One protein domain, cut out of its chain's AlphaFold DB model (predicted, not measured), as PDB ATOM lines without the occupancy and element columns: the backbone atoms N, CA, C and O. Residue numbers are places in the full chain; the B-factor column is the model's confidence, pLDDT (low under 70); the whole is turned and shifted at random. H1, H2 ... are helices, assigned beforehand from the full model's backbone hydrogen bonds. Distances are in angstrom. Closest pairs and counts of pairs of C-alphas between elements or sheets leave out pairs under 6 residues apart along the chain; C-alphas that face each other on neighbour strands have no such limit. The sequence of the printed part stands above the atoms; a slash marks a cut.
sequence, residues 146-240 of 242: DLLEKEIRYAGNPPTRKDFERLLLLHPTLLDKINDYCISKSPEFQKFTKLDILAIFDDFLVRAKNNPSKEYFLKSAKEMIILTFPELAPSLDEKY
ATOM      1  N   ASP A 146     227.216 235.262 160.821       96.50
ATOM      2  CA  ASP A 146     228.370 235.510 159.950       96.50
ATOM      3  C   ASP A 146     229.467 236.321 160.661       96.50
ATOM      4  O   ASP A 146     230.661 236.085 160.444       96.50
ATOM      5  N   LEU A 147     229.082 237.228 161.567       97.31
ATOM      6  CA  LEU A 147     230.022 237.997 162.384       97.31
ATOM      7  C   LEU A 147     230.726 237.103 163.408       97.31
ATOM      8  O   LEU A 147     231.939 237.207 163.582       97.31
ATOM      9  N   LEU A 148     230.004 236.159 164.023       97.31
ATOM     10  CA  LEU A 148     230.609 235.176 164.926       97.31
ATOM     11  C   LEU A 148     231.633 234.300 164.193       97.31
ATOM     12  O   LEU A 148     232.743 234.102 164.687       97.31
ATOM     13  N   GLU A 149     231.297 233.801 163.001       96.12
ATOM     14  CA  GLU A 149     232.238 233.024 162.185       96.12
ATOM     15  C   GLU A 149     233.508 233.809 161.851       96.12
ATOM     16  O   GLU A 149     234.590 233.224 161.727       96.12
ATOM     17  N   LYS A 150     233.389 235.132 161.691       94.44
ATOM     18  CA  LYS A 150     234.528 236.020 161.487       94.44
ATOM     19  C   LYS A 150     235.368 236.170 162.746       94.44
ATOM     20  O   LYS A 150     236.571 235.919 162.672       94.44
ATOM     21  N   GLU A 151     234.760 236.513 163.875       95.38
ATOM     22  CA  GLU A 151     235.466 236.704 165.150       95.38
ATOM     23  C   GLU A 151     236.187 235.429 165.609       95.38
ATOM     24  O   GLU A 151     237.333 235.480 166.054       95.38
ATOM     25  N   ILE A 152     235.595 234.253 165.376       95.75
ATOM     26  CA  ILE A 152     236.224 232.954 165.659       95.75
ATOM     27  C   ILE A 152     237.586 232.791 164.963       95.75
ATOM     28  O   ILE A 152     238.475 232.140 165.514       95.75
ATOM     29  N   ARG A 153     237.784 233.373 163.771       93.25
ATOM     30  CA  ARG A 153     239.067 233.286 163.045       93.25
ATOM     31  C   ARG A 153     240.182 234.095 163.707       93.25
ATOM     32  O   ARG A 153     241.351 233.802 163.455       93.25
ATOM     33  N   TYR A 154     239.828 235.095 164.508       90.75
ATOM     34  CA  TYR A 154     240.767 235.977 165.200       90.75
ATOM     35  C   TYR A 154     240.874 235.678 166.701       90.75
ATOM     36  O   TYR A 154     241.849 236.092 167.327       90.75
ATOM     37  N   ALA A 155     239.911 234.942 167.259       93.62
ATOM     38  CA  ALA A 155     239.899 234.534 168.655       93.62
ATOM     39  C   ALA A 155     241.110 233.660 169.027       93.62
ATOM     40  O   ALA A 155     241.671 232.925 168.206       93.62
ATOM     41  N   GLY A 156     241.486 233.702 170.308       91.81
ATOM     42  CA  GLY A 156     242.493 232.805 170.866       91.81
ATOM     43  C   GLY A 156     242.102 231.325 170.768       91.81
ATOM     44  O   GLY A 156     240.941 230.962 170.568       91.81
ATOM     45  N   ASN A 157     243.086 230.441 170.952       90.75
ATOM     46  CA  ASN A 157     242.858 229.001 171.066       90.75
ATOM     47  C   ASN A 157     243.576 228.441 172.315       90.75
ATOM     48  O   ASN A 157     244.799 228.279 172.269       90.75
ATOM     49  N   PRO A 158     242.856 228.149 173.419       91.44
ATOM     50  CA  PRO A 158     241.400 228.255 173.573       91.44
ATOM     51  C   PRO A 158     240.906 229.715 173.589       91.44
ATOM     52  O   PRO A 158     241.674 230.611 173.955       91.44
ATOM     53  N   PRO A 159     239.640 229.965 173.204       95.00
ATOM     54  CA  PRO A 159     239.070 231.301 173.254       95.00
ATOM     55  C   PRO A 159     238.869 231.766 174.697       95.00
ATOM     56  O   PRO A 159     238.620 230.975 175.610       95.00
ATOM     57  N   THR A 160     238.923 233.074 174.891       95.00
ATOM     58  CA  THR A 160     238.665 233.754 176.159       95.00
ATOM     59  C   THR A 160     237.421 234.632 176.050       95.00
ATOM     60  O   THR A 160     236.963 234.960 174.960       95.00
ATOM     61  N   ARG A 161     236.866 235.063 177.191       95.44
ATOM     62  CA  ARG A 161     235.715 235.983 177.191       95.44
ATOM     63  C   ARG A 161     236.018 237.286 176.442       95.44
ATOM     64  O   ARG A 161     235.184 237.754 175.678       95.44
ATOM     65  N   LYS A 162     237.236 237.816 176.594       94.94
ATOM     66  CA  LYS A 162     237.664 239.072 175.962       94.94
ATOM     67  C   LYS A 162     237.567 239.054 174.440       94.94
ATOM     68  O   LYS A 162     237.315 240.104 173.861       94.94
ATOM     69  N   ASP A 163     237.723 237.885 173.820       95.69
ATOM     70  CA  ASP A 163     237.622 237.733 172.366       95.69
ATOM     71  C   ASP A 163     236.209 238.054 171.846       95.69
ATOM     72  O   ASP A 163     236.049 238.403 170.685       95.69
ATOM     73  N   PHE A 164     235.182 237.987 172.704       97.44
ATOM     74  CA  PHE A 164     233.779 238.126 172.304       97.44
ATOM     75  C   PHE A 164     233.019 239.255 173.009       97.44
ATOM     76  O   PHE A 164     231.850 239.468 172.702       97.44
ATOM     77  N   GLU A 165     233.643 240.002 173.927       96.56
ATOM     78  CA  GLU A 165     232.963 241.073 174.679       96.56
ATOM     79  C   GLU A 165     232.356 242.132 173.749       96.56
ATOM     80  O   GLU A 165     231.184 242.472 173.889       96.56
ATOM     81  N   ARG A 166     233.123 242.619 172.764       95.75
ATOM     82  CA  ARG A 166     232.629 243.640 171.828       95.75
ATOM     83  C   ARG A 166     231.567 243.091 170.877       95.75
ATOM     84  O   ARG A 166     230.593 243.783 170.601       95.75
ATOM     85  N   LEU A 167     231.729 241.850 170.415       97.44
ATOM     86  CA  LEU A 167     230.712 241.182 169.605       97.44
ATOM     87  C   LEU A 167     229.399 241.081 170.379       97.44
ATOM     88  O   LEU A 167     228.362 241.450 169.852       97.44
ATOM     89  N   LEU A 168     229.446 240.650 171.639       97.69
ATOM     90  CA  LEU A 168     228.256 240.496 172.470       97.69
ATOM     91  C   LEU A 168     227.614 241.840 172.853       97.69
ATOM     92  O   LEU A 168     226.396 241.915 172.989       97.69
ATOM     93  N   LEU A 169     228.422 242.894 173.009       97.00
ATOM     94  CA  LEU A 169     227.942 244.258 173.237       97.00
ATOM     95  C   LEU A 169     227.092 244.769 172.066       97.00
ATOM     96  O   LEU A 169     226.049 245.376 172.290       97.00
ATOM     97  N   LEU A 170     227.558 244.552 170.832       97.25
ATOM     98  CA  LEU A 170     226.920 245.077 169.619       97.25
ATOM     99  C   LEU A 170     225.844 244.131 169.061       97.25
ATOM    100  O   LEU A 170     224.824 244.592 168.561       97.25
ATOM    101  N   HIS A 171     226.042 242.818 169.208       97.69
ATOM    102  CA  HIS A 171     225.190 241.744 168.684       97.69
ATOM    103  C   HIS A 171     224.753 240.778 169.799       97.69
ATOM    104  O   HIS A 171     225.145 239.607 169.818       97.69
ATOM    105  N   PRO A 172     223.938 241.243 170.766       97.69
ATOM    106  CA  PRO A 172     223.527 240.455 171.933       97.69
ATOM    107  C   PRO A 172     222.713 239.196 171.591       97.69
ATOM    108  O   PRO A 172     222.643 238.267 172.399       97.69
ATOM    109  N   THR A 173     222.143 239.125 170.387       96.81
ATOM    110  CA  THR A 173     221.464 237.940 169.831       96.81
ATOM    111  C   THR A 173     222.386 236.721 169.726       96.81
ATOM    112  O   THR A 173     221.917 235.582 169.756       96.81
ATOM    113  N   LEU A 174     223.706 236.932 169.670       98.12
ATOM    114  CA  LEU A 174     224.714 235.877 169.549       98.12
ATOM    115  C   LEU A 174     225.099 235.215 170.882       98.12
ATOM    116  O   LEU A 174     225.910 234.288 170.872       98.12
ATOM    117  N   LEU A 175     224.526 235.645 172.016       98.12
ATOM    118  CA  LEU A 175     224.874 235.172 173.367       98.12
ATOM    119  C   LEU A 175     224.990 233.644 173.472       98.12
ATOM    120  O   LEU A 175     226.012 233.122 173.928       98.12
ATOM    121  N   ASP A 176     223.953 232.927 173.043       97.81
ATOM    122  CA  ASP A 176     223.906 231.469 173.170       97.81
ATOM    123  C   ASP A 176     224.898 230.787 172.219       97.81
ATOM    124  O   ASP A 176     225.620 229.879 172.631       97.81
ATOM    125  N   LYS A 177     225.038 231.286 170.984       98.06
ATOM    126  CA  LYS A 177     225.984 230.736 169.997       98.06
ATOM    127  C   LYS A 177     227.440 230.916 170.424       98.06
ATOM    128  O   LYS A 177     228.248 230.005 170.242       98.06
ATOM    129  N   ILE A 178     227.775 232.066 171.012       98.06
ATOM    130  CA  ILE A 178     229.106 232.331 171.576       98.06
ATOM    131  C   ILE A 178     229.382 231.351 172.718       98.06
ATOM    132  O   ILE A 178     230.442 230.726 172.751       98.06
ATOM    133  N   ASN A 179     228.424 231.177 173.632       98.12
ATOM    134  CA  ASN A 179     228.552 230.222 174.730       98.12
ATOM    135  C   ASN A 179     228.780 228.795 174.222       98.12
ATOM    136  O   ASN A 179     229.712 228.132 174.680       98.12
ATOM    137  N   ASP A 180     227.971 228.335 173.271       97.69
ATOM    138  CA  ASP A 180     228.085 226.995 172.696       97.69
ATOM    139  C   ASP A 180     229.439 226.785 172.006       97.69
ATOM    140  O   ASP A 180     230.101 225.767 172.237       97.69
ATOM    141  N   TYR A 181     229.906 227.772 171.231       97.31
ATOM    142  CA  TYR A 181     231.237 227.740 170.626       97.31
ATOM    143  C   TYR A 181     232.334 227.632 171.691       97.31
ATOM    144  O   TYR A 181     233.158 226.716 171.629       97.31
ATOM    145  N   CYS A 182     232.339 228.515 172.691       97.12
ATOM    146  CA  CYS A 182     233.385 228.551 173.709       97.12
ATOM    147  C   CYS A 182     233.445 227.257 174.531       97.12
ATOM    148  O   CYS A 182     234.531 226.711 174.715       97.12
ATOM    149  N   ILE A 183     232.296 226.710 174.942       97.19
ATOM    150  CA  ILE A 183     232.222 225.434 175.676       97.19
ATOM    151  C   ILE A 183     232.731 224.275 174.815       97.19
ATOM    152  O   ILE A 183     233.419 223.387 175.317       97.19
ATOM    153  N   SER A 184     232.431 224.282 173.510       96.50
ATOM    154  CA  SER A 184     232.923 223.248 172.588       96.50
ATOM    155  C   SER A 184     234.453 223.235 172.465       96.50
ATOM    156  O   SER A 184     235.032 222.201 172.130       96.50
ATOM    157  N   LYS A 185     235.115 224.371 172.731       96.25
ATOM    158  CA  LYS A 185     236.579 224.521 172.700       96.25
ATOM    159  C   LYS A 185     237.234 224.364 174.070       96.25
ATOM    160  O   LYS A 185     238.368 223.901 174.141       96.25
ATOM    161  N   SER A 186     236.535 224.749 175.131       94.50
ATOM    162  CA  SER A 186     236.989 224.730 176.520       94.50
ATOM    163  C   SER A 186     235.776 224.422 177.409       94.50
ATOM    164  O   SER A 186     234.991 225.321 177.710       94.50
ATOM    165  N   PRO A 187     235.554 223.154 177.804       93.50
ATOM    166  CA  PRO A 187     234.397 222.759 178.616       93.50
ATOM    167  C   PRO A 187     234.291 223.488 179.964       93.50
ATOM    168  O   PRO A 187     233.202 223.603 180.524       93.50
ATOM    169  N   GLU A 188     235.413 223.984 180.484       94.19
ATOM    170  CA  GLU A 188     235.519 224.810 181.688       94.19
ATOM    171  C   GLU A 188     235.199 226.299 181.465       94.19
ATOM    172  O   GLU A 188     235.231 227.080 182.420       94.19
ATOM    173  N   PHE A 189     234.884 226.712 180.234       96.25
ATOM    174  CA  PHE A 189     234.564 228.097 179.913       96.25
ATOM    175  C   PHE A 189     233.361 228.599 180.721       96.25
ATOM    176  O   PHE A 189     232.257 228.048 180.672       96.25
ATOM    177  N   GLN A 190     233.557 229.705 181.439       95.69
ATOM    178  CA  GLN A 190     232.478 230.370 182.157       95.69
ATOM    179  C   GLN A 190     231.548 231.071 181.164       95.69
ATOM    180  O   GLN A 190     231.904 232.114 180.606       95.69
ATOM    181  N   LYS A 191     230.337 230.524 181.003       96.88
ATOM    182  CA  LYS A 191     229.302 231.085 180.128       96.88
ATOM    183  C   LYS A 191     229.038 232.561 180.419       96.88
ATOM    184  O   LYS A 191     229.016 232.992 181.573       96.88
ATOM    185  N   PHE A 192     228.792 233.317 179.361       98.12
ATOM    186  CA  PHE A 192     228.161 234.620 179.440       98.12
ATOM    187  C   PHE A 192     226.698 234.480 179.854       98.12
ATOM    188  O   PHE A 192     225.995 233.552 179.449       98.12
ATOM    189  N   THR A 193     226.241 235.444 180.635       97.56
ATOM    190  CA  THR A 193     224.854 235.630 181.051       97.56
ATOM    191  C   THR A 193     224.361 237.000 180.593       97.56
ATOM    192  O   THR A 193     225.153 237.880 180.265       97.56
ATOM    193  N   LYS A 194     223.047 237.234 180.643       96.19
ATOM    194  CA  LYS A 194     222.473 238.561 180.359       96.19
ATOM    195  C   LYS A 194     223.020 239.655 181.286       96.19
ATOM    196  O   LYS A 194     223.184 240.793 180.866       96.19
ATOM    197  N   LEU A 195     223.350 239.311 182.534       94.62
ATOM    198  CA  LEU A 195     223.965 240.252 183.477       94.62
ATOM    199  C   LEU A 195     225.397 240.617 183.078       94.62
ATOM    200  O   LEU A 195     225.827 241.742 183.320       94.62
ATOM    201  N   ASP A 196     226.117 239.703 182.429       97.12
ATOM    202  CA  ASP A 196     227.454 240.003 181.917       97.12
ATOM    203  C   ASP A 196     227.410 241.043 180.796       97.12
ATOM    204  O   ASP A 196     228.339 241.829 180.676       97.12
ATOM    205  N   ILE A 197     226.327 241.102 180.016       96.38
ATOM    206  CA  ILE A 197     226.140 242.125 178.978       96.38
ATOM    207  C   ILE A 197     226.083 243.522 179.602       96.38
ATOM    208  O   ILE A 197     226.715 244.442 179.090       96.38
ATOM    209  N   LEU A 198     225.405 243.675 180.746       95.00
ATOM    210  CA  LEU A 198     225.408 244.939 181.491       95.00
ATOM    211  C   LEU A 198     226.813 245.296 181.987       95.00
ATOM    212  O   LEU A 198     227.225 246.444 181.866       95.00
ATOM    213  N   ALA A 199     227.560 244.324 182.513       95.62
ATOM    214  CA  ALA A 199     228.931 244.558 182.964       95.62
ATOM    215  C   ALA A 199     229.859 244.961 181.801       95.62
ATOM    216  O   ALA A 199     230.659 245.883 181.942       95.62
ATOM    217  N   ILE A 200     229.714 244.321 180.637       96.25
ATOM    218  CA  ILE A 200     230.446 244.678 179.416       96.25
ATOM    219  C   ILE A 200     230.074 246.097 178.971       96.25
ATOM    220  O   ILE A 200     230.961 246.886 178.648       96.25
ATOM    221  N   PHE A 201     228.789 246.453 178.984       95.44
ATOM    222  CA  PHE A 201     228.345 247.806 178.649       95.44
ATOM    223  C   PHE A 201     228.957 248.851 179.596       95.44
ATOM    224  O   PHE A 201     229.516 249.847 179.132       95.44
ATOM    225  N   ASP A 202     228.919 248.600 180.910       93.50
ATOM    226  CA  ASP A 202     229.523 249.460 181.936       93.50
ATOM    227  C   ASP A 202     231.032 249.665 181.661       93.50
ATOM    228  O   ASP A 202     231.530 250.797 181.676       93.50
ATOM    229  N   ASP A 203     231.757 248.592 181.328       93.38
ATOM    230  CA  ASP A 203     233.182 248.639 180.984       93.38
ATOM    231  C   ASP A 203     233.455 249.487 179.733       93.38
ATOM    232  O   ASP A 203     234.374 250.315 179.725       93.38
ATOM    233  N   PHE A 204     232.672 249.304 178.666       93.00
ATOM    234  CA  PHE A 204     232.836 250.063 177.424       93.00
ATOM    235  C   PHE A 204     232.473 251.537 177.593       93.00
ATOM    236  O   PHE A 204     233.159 252.399 177.043       93.00
ATOM    237  N   LEU A 205     231.493 251.858 178.433       90.75
ATOM    238  CA  LEU A 205     231.202 253.238 178.798       90.75
ATOM    239  C   LEU A 205     232.368 253.891 179.548       90.75
ATOM    240  O   LEU A 205     232.725 255.035 179.261       90.75
ATOM    241  N   VAL A 206     232.980 253.196 180.511       90.62
ATOM    242  CA  VAL A 206     234.160 253.719 181.220       90.62
ATOM    243  C   VAL A 206     235.309 253.956 180.237       90.62
ATOM    244  O   VAL A 206     235.984 254.987 180.313       90.62
ATOM    245  N   ARG A 207     235.510 253.049 179.273       89.50
ATOM    246  CA  ARG A 207     236.501 253.221 178.199       89.50
ATOM    247  C   ARG A 207     236.191 254.447 177.337       89.50
ATOM    248  O   ARG A 207     237.095 255.256 177.141       89.50
ATOM    249  N   ALA A 208     234.943 254.627 176.912       87.62
ATOM    250  CA  ALA A 208     234.512 255.785 176.128       87.62
ATOM    251  C   ALA A 208     234.663 257.103 176.907       87.62
ATOM    252  O   ALA A 208     235.118 258.098 176.357       87.62
ATOM    253  N   LYS A 209     234.390 257.127 178.217       86.62
ATOM    254  CA  LYS A 209     234.634 258.318 179.057       86.62
ATOM    255  C   LYS A 209     236.117 258.686 179.133       86.62
ATOM    256  O   LYS A 209     236.459 259.865 179.118       86.62
ATOM    257  N   ASN A 210     236.993 257.685 179.209       86.81
ATOM    258  CA  ASN A 210     238.443 257.890 179.269       86.81
ATOM    259  C   ASN A 210     239.059 258.198 177.900       86.81
ATOM    260  O   ASN A 210     240.129 258.801 177.824       86.81
ATOM    261  N   ASN A 211     238.408 257.765 176.823       81.81
ATOM    262  CA  ASN A 211     238.829 258.030 175.462       81.81
ATOM    263  C   ASN A 211     237.603 258.250 174.565       81.81
ATOM    264  O   ASN A 211     237.205 257.329 173.856       81.81
ATOM    265  N   PRO A 212     237.018 259.464 174.572       72.75
ATOM    266  CA  PRO A 212     235.795 259.761 173.823       72.75
ATOM    267  C   PRO A 212     235.944 259.603 172.314       72.75
ATOM    268  O   PRO A 212     234.950 259.616 171.594       72.75
ATOM    269  N   SER A 213     237.183 259.472 171.823       66.50
ATOM    270  CA  SER A 213     237.444 259.151 170.430       66.50
ATOM    271  C   SER A 213     237.447 257.650 170.113       66.50
ATOM    272  O   SER A 213     237.908 257.250 169.049       66.50
ATOM    273  N   LYS A 214     236.986 256.802 171.038       65.81
ATOM    274  CA  LYS A 214     236.867 255.353 170.860       65.81
ATOM    275  C   LYS A 214     235.508 254.876 171.375       65.81
ATOM    276  O   LYS A 214     235.077 255.300 172.441       65.81
ATOM    277  N   GLU A 215     234.892 253.951 170.637       72.00
ATOM    278  CA  GLU A 215     233.589 253.321 170.938       72.00
ATOM    279  C   GLU A 215     232.369 254.249 170.782       72.00
ATOM    280  O   GLU A 215     231.598 254.483 171.710       72.00
ATOM    281  N   TYR A 216     232.164 254.743 169.558       80.19
ATOM    282  CA  TYR A 216     231.068 255.651 169.196       80.19
ATOM    283  C   TYR A 216     229.671 255.011 169.187       80.19
ATOM    284  O   TYR A 216     228.667 255.714 169.178       80.19
ATOM    285  N   PHE A 217     229.592 253.683 169.236       92.94
ATOM    286  CA  PHE A 217     228.352 252.937 169.010       92.94
ATOM    287  C   PHE A 217     227.632 252.542 170.305       92.94
ATOM    288  O   PHE A 217     226.825 251.620 170.298       92.94
ATOM    289  N   LEU A 218     227.897 253.215 171.433       92.69
ATOM    290  CA  LEU A 218     227.240 252.906 172.714       92.69
ATOM    291  C   LEU A 218     225.724 253.133 172.681       92.69
ATOM    292  O   LEU A 218     224.987 252.359 173.289       92.69
ATOM    293  N   LYS A 219     225.254 254.148 171.944       92.69
ATOM    294  CA  LYS A 219     223.817 254.361 171.706       92.69
ATOM    295  C   LYS A 219     223.220 253.165 170.958       92.69
ATOM    296  O   LYS A 219     222.264 252.562 171.437       92.69
ATOM    297  N   SER A 220     223.843 252.775 169.847       95.44
ATOM    298  CA  SER A 220     223.446 251.605 169.059       95.44
ATOM    299  C   SER A 220     223.470 250.317 169.887       95.44
ATOM    300  O   SER A 220     222.537 249.524 169.824       95.44
ATOM    301  N   ALA A 221     224.502 250.126 170.714       96.12
ATOM    302  CA  ALA A 221     224.639 248.974 171.600       96.12
ATOM    303  C   ALA A 221     223.511 248.913 172.638       96.12
ATOM    304  O   ALA A 221     222.907 247.861 172.826       96.12
ATOM    305  N   LYS A 222     223.188 250.046 173.286       95.94
ATOM    306  CA  LYS A 222     222.080 250.139 174.251       95.94
ATOM    307  C   LYS A 222     220.776 249.686 173.596       95.94
ATOM    308  O   LYS A 222     220.073 248.846 174.154       95.94
ATOM    309  N   GLU A 223     220.488 250.199 172.404       96.38
ATOM    310  CA  GLU A 223     219.278 249.851 171.661       96.38
ATOM    311  C   GLU A 223     219.246 248.368 171.272       96.38
ATOM    312  O   GLU A 223     218.256 247.691 171.542       96.38
ATOM    313  N   MET A 224     220.346 247.819 170.750       97.31
ATOM    314  CA  MET A 224     220.449 246.391 170.424       97.31
ATOM    315  C   MET A 224     220.222 245.488 171.645       97.31
ATOM    316  O   MET A 224     219.539 244.461 171.544       97.31
ATOM    317  N   ILE A 225     220.754 245.866 172.812       97.50
ATOM    318  CA  ILE A 225     220.552 245.126 174.065       97.50
ATOM    319  C   ILE A 225     219.089 245.185 174.494       97.50
ATOM    320  O   ILE A 225     218.540 244.149 174.856       97.50
ATOM    321  N   ILE A 226     218.444 246.350 174.425       97.25
ATOM    322  CA  ILE A 226     217.026 246.507 174.785       97.25
ATOM    323  C   ILE A 226     216.123 245.730 173.822       97.25
ATOM    324  O   ILE A 226     215.191 245.063 174.269       97.25
ATOM    325  N   LEU A 227     216.411 245.760 172.517       96.06
ATOM    326  CA  LEU A 227     215.672 244.996 171.508       96.06
ATOM    327  C   LEU A 227     215.766 243.483 171.756       96.06
ATOM    328  O   LEU A 227     214.785 242.765 171.569       96.06
ATOM    329  N   THR A 228     216.926 243.002 172.204       96.75
ATOM    330  CA  THR A 228     217.173 241.567 172.428       96.75
ATOM    331  C   THR A 228     216.713 241.094 173.810       96.75
ATOM    332  O   THR A 228     216.175 239.996 173.953       96.75
ATOM    333  N   PHE A 229     216.911 241.920 174.837       97.19
ATOM    334  CA  PHE A 229     216.599 241.637 176.238       97.19
ATOM    335  C   PHE A 229     215.842 242.819 176.868       97.19
ATOM    336  O   PHE A 229     216.419 243.568 177.665       97.19
ATOM    337  N   PRO A 230     214.543 242.996 176.552       97.31
ATOM    338  CA  PRO A 230     213.751 244.128 177.037       97.31
ATOM    339  C   PRO A 230     213.717 244.255 178.565       97.31
ATOM    340  O   PRO A 230     213.577 245.351 179.101       97.31
ATOM    341  N   GLU A 231     213.881 243.145 179.290       96.62
ATOM    342  CA  GLU A 231     213.954 243.134 180.750       96.62
ATOM    343  C   GLU A 231     215.167 243.887 181.322       96.62
ATOM    344  O   GLU A 231     215.156 244.240 182.501       96.62
ATOM    345  N   LEU A 232     216.205 244.139 180.515       95.94
ATOM    346  CA  LEU A 232     217.388 244.905 180.917       95.94
ATOM    347  C   LEU A 232     217.205 246.420 180.753       95.94
ATOM    348  O   LEU A 232     218.011 247.178 181.295       95.94
ATOM    349  N   ALA A 233     216.154 246.870 180.054       95.19
ATOM    350  CA  ALA A 233     215.916 248.287 179.780       95.19
ATOM    351  C   ALA A 233     215.896 249.161 181.047       95.19
ATOM    352  O   ALA A 233     216.644 250.134 181.072       95.19
ATOM    353  N   PRO A 234     215.198 248.800 182.150       94.19
ATOM    354  CA  PRO A 234     215.208 249.625 183.359       94.19
ATOM    355  C   PRO A 234     216.615 249.853 183.925       94.19
ATOM    356  O   PRO A 234     216.933 250.953 184.364       94.19
ATOM    357  N   SER A 235     217.477 248.829 183.889       92.19
ATOM    358  CA  SER A 235     218.858 248.936 184.374       92.19
ATOM    359  C   SER A 235     219.740 249.788 183.465       92.19
ATOM    360  O   SER A 235     220.633 250.473 183.961       92.19
ATOM    361  N   LEU A 236     219.511 249.739 182.150       90.75
ATOM    362  CA  LEU A 236     220.231 250.573 181.191       90.75
ATOM    363  C   LEU A 236     219.758 252.024 181.251       90.75
ATOM    364  O   LEU A 236     220.599 252.909 181.289       90.75
ATOM    365  N   ASP A 237     218.455 252.281 181.326       91.12
ATOM    366  CA  ASP A 237     217.903 253.639 181.357       91.12
ATOM    367  C   ASP A 237     218.206 254.368 182.670       91.12
ATOM    368  O   ASP A 237     218.495 255.563 182.655       91.12
ATOM    369  N   GLU A 238     218.203 253.662 183.806       88.38
ATOM    370  CA  GLU A 238     218.594 254.243 185.098       88.38
ATOM    371  C   GLU A 238     220.061 254.692 185.088       88.38
ATOM    372  O   GLU A 238     220.398 255.772 185.578       88.38
ATOM    373  N   LYS A 239     220.944 253.859 184.533       80.81
ATOM    374  CA  LYS A 239     222.380 254.141 184.497       80.81
ATOM    375  C   LYS A 239     222.766 255.093 183.359       80.81
ATOM    376  O   LYS A 239     223.737 255.841 183.511       80.81
ATOM    377  N   TYR A 240     222.032 255.057 182.244       80.06
ATOM    378  CA  TYR A 240     222.374 255.663 180.952       80.06
ATOM    379  C   TYR A 240     221.151 256.323 180.295       80.06
ATOM    380  O   TYR A 240     220.647 255.820 179.286       80.06
TER     381      TYR A 240
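What this domain is: This is residues 146 to 240 of the 242 residues of an uncharacterized protein of Firmicutes bacterium (UniProt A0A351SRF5). The long helix H4 runs side by side with H5 and H6 at one end; short H2 crosses H4 and H5 in the middle, and H1 and H3 reach toward the other end. The printed part has 95 residues, with six named helices, H1 to H6, and no named strand. It is all helix and compact, radius of gyration of the C-alphas 13.5 A, spanning 36 by 30 by 24 A.

How they stand to each other: H4, residues 194 to 210, H5, 218 to 228, and H6, 230 to 239, form an up-and-down bundle, each running against the one before. H2, residues 165 to 170, touches H5, closest C-alphas Leu 170 and Ala 221, 4.9 A. Every O i to N i+4 pair is within hydrogen-bond range in H2 and H5; H4 has 12 of 13, H6 4 of 6.

Where its parts are: H4 is 25.1 A long, from (222.473, 238.561, 180.359) to (238.443, 257.890, 179.269) at C-alphas 194 and 210. H1 is residues 146 to 152; H3, 172 to 185, is 20.6 A.

The domain as a whole: The printed part has no cut; the link H1 to H2 is long. Residues 213 to 214 are under pLDDT 70.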